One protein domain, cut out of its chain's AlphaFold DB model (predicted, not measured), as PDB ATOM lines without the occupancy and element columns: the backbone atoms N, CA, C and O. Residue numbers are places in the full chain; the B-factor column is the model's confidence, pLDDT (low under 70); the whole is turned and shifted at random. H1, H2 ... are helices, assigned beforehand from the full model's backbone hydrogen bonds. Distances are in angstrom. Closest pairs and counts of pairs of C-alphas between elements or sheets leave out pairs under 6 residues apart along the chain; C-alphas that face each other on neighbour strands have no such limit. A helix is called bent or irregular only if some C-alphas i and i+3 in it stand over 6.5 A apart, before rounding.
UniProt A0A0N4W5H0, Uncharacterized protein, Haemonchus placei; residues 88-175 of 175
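AT A GLANCE: This is residues 88 to 175 of the 175 residues of an uncharacterized protein of Haemonchus placei (UniProt A0A0N4W5H0). A long bent helix, H3, runs the length of a rod, with a second long helix, H1, packed by its earlier part along the bend. The first part of H1, residues 91 to 95, is side by side with residues 161 to 165 of arm H3b, while the rest of H1 spreads away from arm H3a as a V, and tiny H2 bridges the V between H1 and H3a. The printed part has 88 residues with three named helices, H1, H2 and H3 along the chain, and no named strand; the class is all helix. It is only just extended, close to loose, with a radius of gyration of the C-alphas of 18.5 A, and spans 62 by 26 by 17 A.

IN THESE COORDINATES: By its hydrogen bonds H3, residues 133 to 174, was assigned as one helix, but it is bent: C-alphas 157 and 160 are 6.9 A apart. Arm H3a, residues 133 to 157, is 36.3 A long and begins at C-alpha 133 (145.839, 160.609, 123.485). Arm H3b, residues 160 to 174, is 21.5 A long and ends at C-alpha 174 (171.273, 146.200, 75.126). H1, residues 89 to 113, is 35.8 A long and begins at C-alpha 89 (174.943, 147.169, 92.758). H2 is residues 115 to 118, 5.1 A.

HOW THE PARTS SIT: H3a and H3b stand at a steep tilt of 53 degrees. H1 touches H3b with residues 91 to 95 alone, closest at the C-alphas of Ser 91 and Ser 165, 5.8 A, at a shallow tilt of 5 degrees, opposite ways. With residues 98 to 107 alone it touches H3a, closest at C-alphas of Gln 99 and Thr 154, 5.6 A, at a steep tilt of 50 degrees, opposite ways. H2 touches H1, with C-alphas of Asp 111 and Gly 118 closest at 5.1 A, and H3a, with C-alphas of Gly 118 and Arg 146 closest at 6.4 A. H2 and H3b are apart. Every O i to N i+4 pair is within hydrogen-bond range in H1, H3a and H3b; H2 is too short for one.

THE WHOLE: The C-alphas of Asp 130 and Gly 175, the two farthest apart, are 62.8 A apart. The printed part has no cut. The link from H1 to H2 is tight, and that from H2 to H3a, residues 119 to 132, is long. Mean pLDDT of the printed part is 70.9, with residue 88, residues 114 to 136 and residues 161 to 175 under 70.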
ATOM      1  N   GLY A  88     174.736 147.194  88.485       69.75
ATOM      2  CA  GLY A  88     174.015 148.275  89.156       69.75
ATOM      3  C   GLY A  88     174.036 148.183  90.691       69.75
ATOM      4  O   GLY A  88     173.439 149.044  91.345       69.75
ATOM      5  N   ILE A  89     174.702 147.186  91.299       75.69
ATOM      6  CA  ILE A  89     174.943 147.169  92.758       75.69
ATOM      7  C   ILE A  89     175.706 148.414  93.190       75.69
ATOM      8  O   ILE A  89     175.357 149.018  94.202       75.69
ATOM      9  N   ASP A  90     176.714 148.805  92.412       76.75
ATOM     10  CA  ASP A  90     177.518 150.010  92.620       76.75
ATOM     11  C   ASP A  90     176.621 151.224  92.877       76.75
ATOM     12  O   ASP A  90     176.755 151.919  93.883       76.75
ATOM     13  N   SER A  91     175.614 151.402  92.031       75.19
ATOM     14  CA  SER A  91     174.664 152.492  92.178       75.19
ATOM     15  C   SER A  91     173.732 152.385  93.371       75.19
ATOM     16  O   SER A  91     173.463 153.389  94.029       75.19
ATOM     17  N   ALA A  92     173.246 151.179  93.671       75.69
ATOM     18  CA  ALA A  92     172.369 150.957  94.807       75.69
ATOM     19  C   ALA A  92     173.113 151.279  96.108       75.69
ATOM     20  O   ALA A  92     172.580 151.982  96.966       75.69
ATOM     21  N   VAL A  93     174.370 150.838  96.211       80.38
ATOM     22  CA  VAL A  93     175.260 151.113  97.344       80.38
ATOM     23  C   VAL A  93     175.561 152.608  97.455       80.38
ATOM     24  O   VAL A  93     175.392 153.172  98.536       80.38
ATOM     25  N   CYS A  94     175.918 153.285  96.359       81.38
ATOM     26  CA  CYS A  94     176.129 154.738  96.364       81.38
ATOM     27  C   CYS A  94     174.877 155.503  96.821       81.38
ATOM     28  O   CYS A  94     174.970 156.387  97.675       81.38
ATOM     29  N   SER A  95     173.697 155.132  96.318       79.25
ATOM     30  CA  SER A  95     172.424 155.734  96.724       79.25
ATOM     31  C   SER A  95     172.096 155.466  98.195       79.25
ATOM     32  O   SER A  95     171.578 156.353  98.870       79.25
ATOM     33  N   LEU A  96     172.408 154.283  98.729       80.12
ATOM     34  CA  LEU A  96     172.246 153.958 100.152       80.12
ATOM     35  C   LEU A  96     173.151 154.819 101.037       80.12
ATOM     36  O   LEU A  96     172.678 155.398 102.016       80.12
ATOM     37  N   ILE A  97     174.430 154.940 100.673       82.38
ATOM     38  CA  ILE A  97     175.415 155.738 101.414       82.38
ATOM     39  C   ILE A  97     174.993 157.207 101.441       82.38
ATOM     40  O   ILE A  97     174.932 157.818 102.509       82.38
ATOM     41  N   LEU A  98     174.633 157.768 100.286       82.94
ATOM     42  CA  LEU A  98     174.193 159.157 100.193       82.94
ATOM     43  C   LEU A  98     172.905 159.418 100.963       82.94
ATOM     44  O   LEU A  98     172.798 160.455 101.617       82.94
ATOM     45  N   GLN A  99     171.953 158.483 100.944       80.69
ATOM     46  CA  GLN A  99     170.760 158.598 101.779       80.69
ATOM     47  C   GLN A  99     171.104 158.581 103.269       80.69
ATOM     48  O   GLN A  99     170.525 159.362 104.024       80.69
ATOM     49  N   GLY A 100     172.057 157.745 103.693       80.75
ATOM     50  CA  GLY A 100     172.545 157.700 105.072       80.75
ATOM     51  C   GLY A 100     173.177 159.023 105.512       80.75
ATOM     52  O   GLY A 100     172.746 159.613 106.504       80.75
ATOM     53  N   ILE A 101     174.129 159.537 104.729       82.75
ATOM     54  CA  ILE A 101     174.832 160.800 105.015       82.75
ATOM     55  C   ILE A 101     173.860 161.986 105.003       82.75
ATOM     56  O   ILE A 101     173.884 162.824 105.907       82.75
ATOM     57  N   THR A 102     172.982 162.057 103.999       83.69
ATOM     58  CA  THR A 102     172.008 163.150 103.864       83.69
ATOM     59  C   THR A 102     170.995 163.116 104.999       83.69
ATOM     60  O   THR A 102     170.703 164.161 105.576       83.69
ATOM     61  N   SER A 103     170.520 161.931 105.394       78.38
ATOM     62  CA  SER A 103     169.612 161.789 106.536       78.38
ATOM     63  C   SER A 103     170.263 162.250 107.838       78.38
ATOM     64  O   SER A 103     169.617 162.952 108.613       78.38
ATOM     65  N   TYR A 104     171.535 161.909 108.071       79.75
ATOM     66  CA  TYR A 104     172.272 162.340 109.260       79.75
ATOM     67  C   TYR A 104     172.456 163.864 109.296       79.75
ATOM     68  O   TYR A 104     172.052 164.518 110.258       79.75
ATOM     69  N   LYS A 105     172.974 164.456 108.209       82.75
ATOM     70  CA  LYS A 105     173.161 165.913 108.114       82.75
ATOM     71  C   LYS A 105     171.846 166.679 108.230       82.75
ATOM     72  O   LYS A 105     171.795 167.686 108.928       82.75
ATOM     73  N   THR A 106     170.787 166.199 107.581       80.81
ATOM     74  CA  THR A 106     169.477 166.866 107.598       80.81
ATOM     75  C   THR A 106     168.829 166.779 108.976       80.81
ATOM     76  O   THR A 106     168.276 167.772 109.435       80.81
ATOM     77  N   LYS A 107     168.946 165.642 109.678       77.94
ATOM     78  CA  LYS A 107     168.494 165.526 111.075       77.94
ATOM     79  C   LYS A 107     169.227 166.518 111.973       77.94
ATOM     80  O   LYS A 107     168.574 167.325 112.619       77.94
ATOM     81  N   LYS A 108     170.562 166.549 111.917       79.75
ATOM     82  CA  LYS A 108     171.375 167.497 112.696       79.75
ATOM     83  C   LYS A 108     171.016 168.959 112.399       79.75
ATOM     84  O   LYS A 108     170.953 169.780 113.309       79.75
ATOM     85  N   TYR A 109     170.749 169.280 111.132       81.19
ATOM     86  CA  TYR A 109     170.340 170.619 110.712       81.19
ATOM     87  C   TYR A 109     168.954 170.995 111.253       81.19
ATOM     88  O   TYR A 109     168.790 172.062 111.837       81.19
ATOM     89  N   ILE A 110     167.964 170.109 111.123       78.50
ATOM     90  CA  ILE A 110     166.613 170.335 111.657       78.50
ATOM     91  C   ILE A 110     166.656 170.527 113.176       78.50
ATOM     92  O   ILE A 110     165.989 171.421 113.690       78.50
ATOM     93  N   ASP A 111     167.474 169.747 113.880       74.94
ATOM     94  CA  ASP A 111     167.573 169.810 115.340       74.94
ATOM     95  C   ASP A 111     168.234 171.118 115.811       74.94
ATOM     96  O   ASP A 111     167.906 171.622 116.883       74.94
ATOM     97  N   THR A 112     169.121 171.699 114.993       75.81
ATOM     98  CA  THR A 112     169.818 172.963 115.292       75.81
ATOM     99  C   THR A 112     168.949 174.193 115.005       75.81
ATOM    100  O   THR A 112     168.924 175.125 115.800       75.81
ATOM    101  N   TYR A 113     168.246 174.217 113.866       75.88
ATOM    102  CA  TYR A 113     167.520 175.407 113.395       75.88
ATOM    103  C   TYR A 113     166.024 175.400 113.725       75.88
ATOM    104  O   TYR A 113     165.408 176.461 113.783       75.88
ATOM    105  N   TYR A 114     165.431 174.225 113.949       68.69
ATOM    106  CA  TYR A 114     164.005 174.069 114.247       68.69
ATOM    107  C   TYR A 114     163.776 173.172 115.476       68.69
ATOM    108  O   TYR A 114     163.124 172.127 115.366       68.69
ATOM    109  N   PRO A 115     164.244 173.577 116.676       64.19
ATOM    110  CA  PRO A 115     164.040 172.817 117.913       64.19
ATOM    111  C   PRO A 115     162.551 172.634 118.264       64.19
ATOM    112  O   PRO A 115     162.192 171.633 118.875       64.19
ATOM    113  N   GLU A 116     161.678 173.522 117.780       59.16
ATOM    114  CA  GLU A 116     160.207 173.488 117.904       59.16
ATOM    115  C   GLU A 116     159.529 172.389 117.063       59.16
ATOM    116  O   GLU A 116     158.427 171.943 117.375       59.16
ATOM    117  N   ILE A 117     160.181 171.930 115.987       60.44
ATOM    118  CA  ILE A 117     159.650 170.914 115.058       60.44
ATOM    119  C   ILE A 117     160.455 169.613 115.170       60.44
ATOM    120  O   ILE A 117     159.897 168.532 115.001       60.44
ATOM    121  N   GLY A 118     161.727 169.676 115.579       53.19
ATOM    122  CA  GLY A 118     162.636 168.526 115.572       53.19
ATOM    123  C   GLY A 118     163.575 168.358 116.765       53.19
ATOM    124  O   GLY A 118     164.392 167.450 116.711       53.19
ATOM    125  N   GLY A 119     163.457 169.144 117.842       52.38
ATOM    126  CA  GLY A 119     164.197 168.875 119.083       52.38
ATOM    127  C   GLY A 119     163.982 167.450 119.620       52.38
ATOM    128  O   GLY A 119     162.984 166.803 119.277       52.38
ATOM    129  N   LYS A 120     164.926 166.968 120.455       54.66
ATOM    130  CA  LYS A 120     164.810 165.695 121.197       54.66
ATOM    131  C   LYS A 120     163.382 165.578 121.733       54.66
ATOM    132  O   LYS A 120     162.888 166.584 122.244       54.66
ATOM    133  N   PRO A 121     162.703 164.430 121.558       53.53
ATOM    134  CA  PRO A 121     161.307 164.311 121.940       53.53
ATOM    135  C   PRO A 121     161.179 164.750 123.395       53.53
ATOM    136  O   PRO A 121     161.742 164.127 124.292       53.53
ATOM    137  N   GLU A 122     160.481 165.861 123.617       45.97
ATOM    138  CA  GLU A 122     160.066 166.237 124.957       45.97
ATOM    139  C   GLU A 122     159.238 165.048 125.456       45.97
ATOM    140  O   GLU A 122     158.228 164.700 124.835       45.97
ATOM    141  N   ASN A 123     159.748 164.366 126.488       46.66
ATOM    142  CA  ASN A 123     159.301 163.057 126.989       46.66
ATOM    143  C   ASN A 123     159.827 161.804 126.249       46.66
ATOM    144  O   ASN A 123     159.067 160.893 125.922       46.66
ATOM    145  N   GLU A 124     161.140 161.698 126.029       51.59
ATOM    146  CA  GLU A 124     161.779 160.426 125.631       51.59
ATOM    147  C   GLU A 124     161.596 159.311 126.683       51.59
ATOM    148  O   GLU A 124     161.513 158.144 126.319       51.59
ATOM    149  N   ASN A 125     161.458 159.684 127.963       46.69
ATOM    150  CA  ASN A 125     161.428 158.767 129.112       46.69
ATOM    151  C   ASN A 125     160.025 158.452 129.666       46.69
ATOM    152  O   ASN A 125     159.938 157.819 130.713       46.69
ATOM    153  N   LEU A 126     158.940 158.924 129.039       47.50
ATOM    154  CA  LEU A 126     157.581 158.578 129.477       47.50
ATOM    155  C   LEU A 126     157.039 157.443 128.611       47.50
ATOM    156  O   LEU A 126     156.971 157.577 127.384       47.50
ATOM    157  N   ASP A 127     156.671 156.343 129.267       49.50
ATOM    158  CA  ASP A 127     155.985 155.211 128.661       49.50
ATOM    159  C   ASP A 127     154.707 155.675 127.946       49.50
ATOM    160  O   ASP A 127     153.953 156.518 128.434       49.50
ATOM    161  N   GLU A 128     154.432 155.077 126.784       51.25
ATOM    162  CA  GLU A 128     153.270 155.349 125.915       51.25
ATOM    163  C   GLU A 128     151.917 155.230 126.655       51.25
ATOM    164  O   GLU A 128     150.895 155.718 126.181       51.25
ATOM    165  N   LYS A 129     151.926 154.602 127.839       50.56
ATOM    166  CA  LYS A 129     150.782 154.359 128.724       50.56
ATOM    167  C   LYS A 129     150.408 155.516 129.657       50.56
ATOM    168  O   LYS A 129     149.275 155.520 130.127       50.56
ATOM    169  N   ASP A 130     151.298 156.476 129.914       50.31
ATOM    170  CA  ASP A 130     151.043 157.592 130.849       50.31
ATOM    171  C   ASP A 130     150.603 158.889 130.150       50.31
ATOM    172  O   ASP A 130     150.394 159.927 130.782       50.31
ATOM    173  N   LEU A 131     150.462 158.850 128.825       53.75
ATOM    174  CA  LEU A 131     150.285 160.032 127.996       53.75
ATOM    175  C   LEU A 131     148.836 160.137 127.493       53.75
ATOM    176  O   LEU A 131     148.283 159.197 126.930       53.75
ATOM    177  N   THR A 132     148.215 161.305 127.669       62.41
ATOM    178  CA  THR A 132     146.883 161.594 127.111       62.41
ATOM    179  C   THR A 132     146.923 161.473 125.577       62.41
ATOM    180  O   THR A 132     147.874 161.963 124.960       62.41
ATOM    181  N   ASP A 133     145.895 160.887 124.942       67.12
ATOM    182  CA  ASP A 133     145.839 160.609 123.485       67.12
ATOM    183  C   ASP A 133     146.270 161.803 122.611       67.12
ATOM    184  O   ASP A 133     146.926 161.663 121.574       67.12
ATOM    185  N   HIS A 134     145.945 163.016 123.062       66.88
ATOM    186  CA  HIS A 134     146.265 164.257 122.367       66.88
ATOM    187  C   HIS A 134     147.772 164.566 122.316       66.88
ATOM    188  O   HIS A 134     148.272 165.096 121.320       66.88
ATOM    189  N   GLN A 135     148.522 164.215 123.363       66.50
ATOM    190  CA  GLN A 135     149.970 164.410 123.411       66.50
ATOM    191  C   GLN A 135     150.702 163.358 122.553       66.50
ATOM    192  O   GLN A 135     151.692 163.697 121.899       66.50
ATOM    193  N   SER A 136     150.176 162.129 122.458       67.06
ATOM    194  CA  SER A 136     150.756 161.047 121.644       67.06
ATOM    195  C   SER A 136     150.583 161.355 120.165       67.06
ATOM    196  O   SER A 136     151.542 161.301 119.393       67.06
ATOM    197  N   PHE A 137     149.385 161.801 119.772       74.62
ATOM    198  CA  PHE A 137     149.123 162.250 118.408       74.62
ATOM    199  C   PHE A 137     150.043 163.407 118.006       74.62
ATOM    200  O   PHE A 137     150.655 163.367 116.937       74.62
ATOM    201  N   LYS A 138     150.217 164.413 118.877       71.94
ATOM    202  CA  LYS A 138     151.118 165.547 118.616       71.94
ATOM    203  C   LYS A 138     152.572 165.090 118.443       71.94
ATOM    204  O   LYS A 138     153.256 165.586 117.547       71.94
ATOM    205  N   ARG A 139     153.033 164.116 119.241       72.75
ATOM    206  CA  ARG A 139     154.370 163.508 119.121       72.75
ATOM    207  C   ARG A 139     154.539 162.757 117.798       72.75
ATOM    208  O   ARG A 139     155.517 162.999 117.090       72.75
ATOM    209  N   HIS A 140     153.590 161.896 117.431       78.06
ATOM    210  CA  HIS A 140     153.651 161.131 116.182       78.06
ATOM    211  C   HIS A 140     153.552 162.017 114.945       78.06
ATOM    212  O   HIS A 140     154.335 161.843 114.013       78.06
ATOM    213  N   LEU A 141     152.650 163.001 114.941       80.62
ATOM    214  CA  LEU A 141     152.493 163.950 113.841       80.62
ATOM    215  C   LEU A 141     153.787 164.737 113.614       80.62
ATOM    216  O   LEU A 141     154.262 164.863 112.487       80.62
ATOM    217  N   ARG A 142     154.400 165.217 114.698       74.00
ATOM    218  CA  ARG A 142     155.669 165.942 114.647       74.00
ATOM    219  C   ARG A 142     156.809 165.056 114.138       74.00
ATOM    220  O   ARG A 142     157.570 165.479 113.266       74.00
ATOM    221  N   GLY A 143     156.881 163.811 114.610       77.38
ATOM    222  CA  GLY A 143     157.815 162.807 114.094       77.38
ATOM    223  C   GLY A 143     157.622 162.544 112.597       77.38
ATOM    224  O   GLY A 143     158.588 162.571 111.836       77.38
ATOM    225  N   ALA A 144     156.375 162.383 112.154       81.94
ATOM    226  CA  ALA A 144     156.028 162.133 110.760       81.94
ATOM    227  C   ALA A 144     156.380 163.313 109.841       81.94
ATOM    228  O   ALA A 144     156.920 163.099 108.754       81.94
ATOM    229  N   ILE A 145     156.134 164.557 110.270       81.56
ATOM    230  CA  ILE A 145     156.516 165.761 109.513       81.56
ATOM    231  C   ILE A 145     158.038 165.824 109.365       81.56
ATOM    232  O   ILE A 145     158.541 165.985 108.251       81.56
ATOM    233  N   ARG A 146     158.783 165.626 110.463       80.75
ATOM    234  CA  ARG A 146     160.254 165.603 110.440       80.75
ATOM    235  C   ARG A 146     160.776 164.531 109.488       80.75
ATOM    236  O   ARG A 146     161.614 164.822 108.637       80.75
ATOM    237  N   GLU A 147     160.268 163.306 109.595       82.00
ATOM    238  CA  GLU A 147     160.656 162.222 108.691       82.00
ATOM    239  C   GLU A 147     160.319 162.527 107.233       82.00
ATOM    240  O   GLU A 147     161.122 162.226 106.351       82.00
ATOM    241  N   SER A 148     159.171 163.147 106.969       86.56
ATOM    242  CA  SER A 148     158.749 163.499 105.615       86.56
ATOM    243  C   SER A 148     159.701 164.508 104.981       86.56
ATOM    244  O   SER A 148     160.167 164.280 103.866       86.56
ATOM    245  N   VAL A 149     160.074 165.573 105.699       84.75
ATOM    246  CA  VAL A 149     161.033 166.574 105.198       84.75
ATOM    247  C   VAL A 149     162.394 165.936 104.934       84.75
ATOM    248  O   VAL A 149     162.952 166.103 103.848       84.75
ATOM    249  N   VAL A 150     162.908 165.139 105.882       83.38
ATOM    250  CA  VAL A 150     164.188 164.436 105.705       83.38
ATOM    251  C   VAL A 150     164.138 163.525 104.481       83.38
ATOM    252  O   VAL A 150     165.075 163.537 103.681       83.38
ATOM    253  N   ARG A 151     163.048 162.770 104.291       84.31
ATOM    254  CA  ARG A 151     162.883 161.880 103.132       84.31
ATOM    255  C   ARG A 151     162.813 162.658 101.825       84.31
ATOM    256  O   ARG A 151     163.461 162.243 100.873       84.31
ATOM    257  N   VAL A 152     162.097 163.779 101.764       86.62
ATOM    258  CA  VAL A 152     162.001 164.601 100.546       86.62
ATOM    259  C   VAL A 152     163.370 165.149 100.147       86.62
ATOM    260  O   VAL A 152     163.779 164.981  98.999       86.62
ATOM    261  N   VAL A 153     164.119 165.730 101.088       85.19
ATOM    262  CA  VAL A 153     165.481 166.236 100.832       85.19
ATOM    263  C   VAL A 153     166.398 165.103 100.373       85.19
ATOM    264  O   VAL A 153     167.077 165.205  99.351       85.19
ATOM    265  N   THR A 154     166.358 163.985 101.093       83.25
ATOM    266  CA  THR A 154     167.170 162.800 100.816       83.25
ATOM    267  C   THR A 154     166.888 162.216  99.429       83.25
ATOM    268  O   THR A 154     167.813 161.900  98.682       83.25
ATOM    269  N   VAL A 155     165.615 162.112  99.049       81.25
ATOM    270  CA  VAL A 155     165.197 161.603  97.742       81.25
ATOM    271  C   VAL A 155     165.607 162.564  96.631       81.25
ATOM    272  O   VAL A 155     166.131 162.103  95.624       81.25
ATOM    273  N   THR A 156     165.446 163.875  96.800       84.81
ATOM    274  CA  THR A 156     165.858 164.866  95.790       84.81
ATOM    275  C   THR A 156     167.350 164.771  95.466       84.81
ATOM    276  O   THR A 156     167.720 164.799  94.296       84.81
ATOM    277  N   VAL A 157     168.199 164.566  96.478       80.81
ATOM    278  CA  VAL A 157     169.649 164.389  96.285       80.81
ATOM    279  C   VAL A 157     169.983 163.026  95.659       80.81
ATOM    280  O   VAL A 157     170.873 162.934  94.818       80.81
ATOM    281  N   ALA A 158     169.268 161.959  96.031       78.19
ATOM    282  CA  ALA A 158     169.566 160.598  95.573       78.19
ATOM    283  C   ALA A 158     168.977 160.243  94.190       78.19
ATOM    284  O   ALA A 158     169.535 159.413  93.470       78.19
ATOM    285  N   ARG A 159     167.855 160.857  93.789       77.12
ATOM    286  CA  ARG A 159     167.150 160.606  92.515       77.12
ATOM    287  C   ARG A 159     168.035 160.695  91.261       77.12
ATOM    288  O   ARG A 159     167.937 159.767  90.454       77.12
ATOM    289  N   PRO A 160     168.887 161.722  91.061       77.69
ATOM    290  CA  PRO A 160     169.706 161.812  89.847       77.69
ATOM    291  C   PRO A 160     170.676 160.633  89.688       77.69
ATOM    292  O   PRO A 160     170.897 160.154  88.577       77.69
ATOM    293  N   LEU A 161     171.202 160.103  90.794       69.12
ATOM    294  CA  LEU A 161     172.162 158.996  90.772       69.12
ATOM    295  C   LEU A 161     171.504 157.657  90.450       69.12
ATOM    296  O   LEU A 161     172.050 156.852  89.694       69.12
ATOM    297  N   THR A 162     170.296 157.436  90.964       67.88
ATOM    298  CA  THR A 162     169.503 156.254  90.615       67.88
ATOM    299  C   THR A 162     169.128 156.261  89.130       67.88
ATOM    300  O   THR A 162     169.215 155.226  88.473       67.88
ATOM    301  N   GLY A 163     168.783 157.430  88.573       68.19
ATOM    302  CA  GLY A 163     168.477 157.582  87.148       68.19
ATOM    303  C   GLY A 163     169.658 157.221  86.243       68.19
ATOM    304  O   GLY A 163     169.516 156.382  85.354       68.19
ATOM    305  N   TRP A 164     170.841 157.780  86.523       67.12
ATOM    306  CA  TRP A 164     172.078 157.473  85.787       67.12
ATOM    307  C   TRP A 164     172.385 155.972  85.742       67.12
ATOM    308  O   TRP A 164     172.858 155.424  84.748       67.12
ATOM    309  N   SER A 165     172.072 155.285  86.828       65.56
ATOM    310  CA  SER A 165     172.444 153.892  87.005       65.56
ATOM    311  C   SER A 165     171.484 152.920  86.338       65.56
ATOM    312  O   SER A 165     171.924 151.926  85.761       65.56
ATOM    313  N   CYS A 166     170.190 153.252  86.318       64.06
ATOM    314  CA  CYS A 166     169.225 152.580  85.449       64.06
ATOM    315  C   CYS A 166     169.640 152.681  83.976       64.06
ATOM    316  O   CYS A 166     169.608 151.678  83.267       64.06
ATOM    317  N   ILE A 167     170.080 153.864  83.527       68.56
ATOM    318  CA  ILE A 167     170.524 154.080  82.141       68.56
ATOM    319  C   ILE A 167     171.762 153.229  81.829       68.56
ATOM    320  O   ILE A 167     171.797 152.534  80.817       68.56
ATOM    321  N   LYS A 168     172.760 153.215  82.723       67.12
ATOM    322  CA  LYS A 168     173.973 152.400  82.559       67.12
ATOM    323  C   LYS A 168     173.663 150.898  82.497       67.12
ATOM    324  O   LYS A 168     174.224 150.198  81.659       67.12
ATOM    325  N   SER A 169     172.760 150.414  83.354       62.16
ATOM    326  CA  SER A 169     172.319 149.013  83.356       62.16
ATOM    327  C   SER A 169     171.589 148.657  82.054       62.16
ATOM    328  O   SER A 169     171.875 147.627  81.457       62.16
ATOM    329  N   GLN A 170     170.739 149.550  81.535       63.38
ATOM    330  CA  GLN A 170     170.084 149.365  80.233       63.38
ATOM    331  C   GLN A 170     171.081 149.264  79.072       63.38
ATOM    332  O   GLN A 170     170.960 148.358  78.255       63.38
ATOM    333  N   ILE A 171     172.092 150.135  79.016       65.38
ATOM    334  CA  ILE A 171     173.112 150.105  77.952       65.38
ATOM    335  C   ILE A 171     173.913 148.798  77.989       65.38
ATOM    336  O   ILE A 171     174.102 148.172  76.954       65.38
ATOM    337  N   LEU A 172     174.330 148.347  79.177       63.16
ATOM    338  CA  LEU A 172     175.063 147.083  79.349       63.16
ATOM    339  C   LEU A 172     174.236 145.841  78.993       63.16
ATOM    340  O   LEU A 172     174.799 144.783  78.728       63.16
ATOM    341  N   ILE A 173     172.910 145.953  79.022       60.44
ATOM    342  CA  ILE A 173     171.995 144.859  78.700       60.44
ATOM    343  C   ILE A 173     171.541 144.929  77.227       60.44
ATOM    344  O   ILE A 173     171.147 143.911  76.670       60.44
ATOM    345  N   GLN A 174     171.621 146.074  76.553       57.41
ATOM    346  CA  GLN A 174     171.273 146.200  75.126       57.41
ATOM    347  C   GLN A 174     172.486 146.100  74.181       57.41
ATOM    348  O   GLN A 174     172.292 145.842  72.995       57.41
ATOM    349  N   GLY A 175     173.702 146.331  74.688       53.69
ATOM    350  CA  GLY A 175     174.961 146.244  73.934       53.69
ATOM    351  C   GLY A 175     175.579 144.855  73.857       53.69
ATOM    352  O   GLY A 175     175.085 143.924  74.536       53.69
TER     353      GLY A 175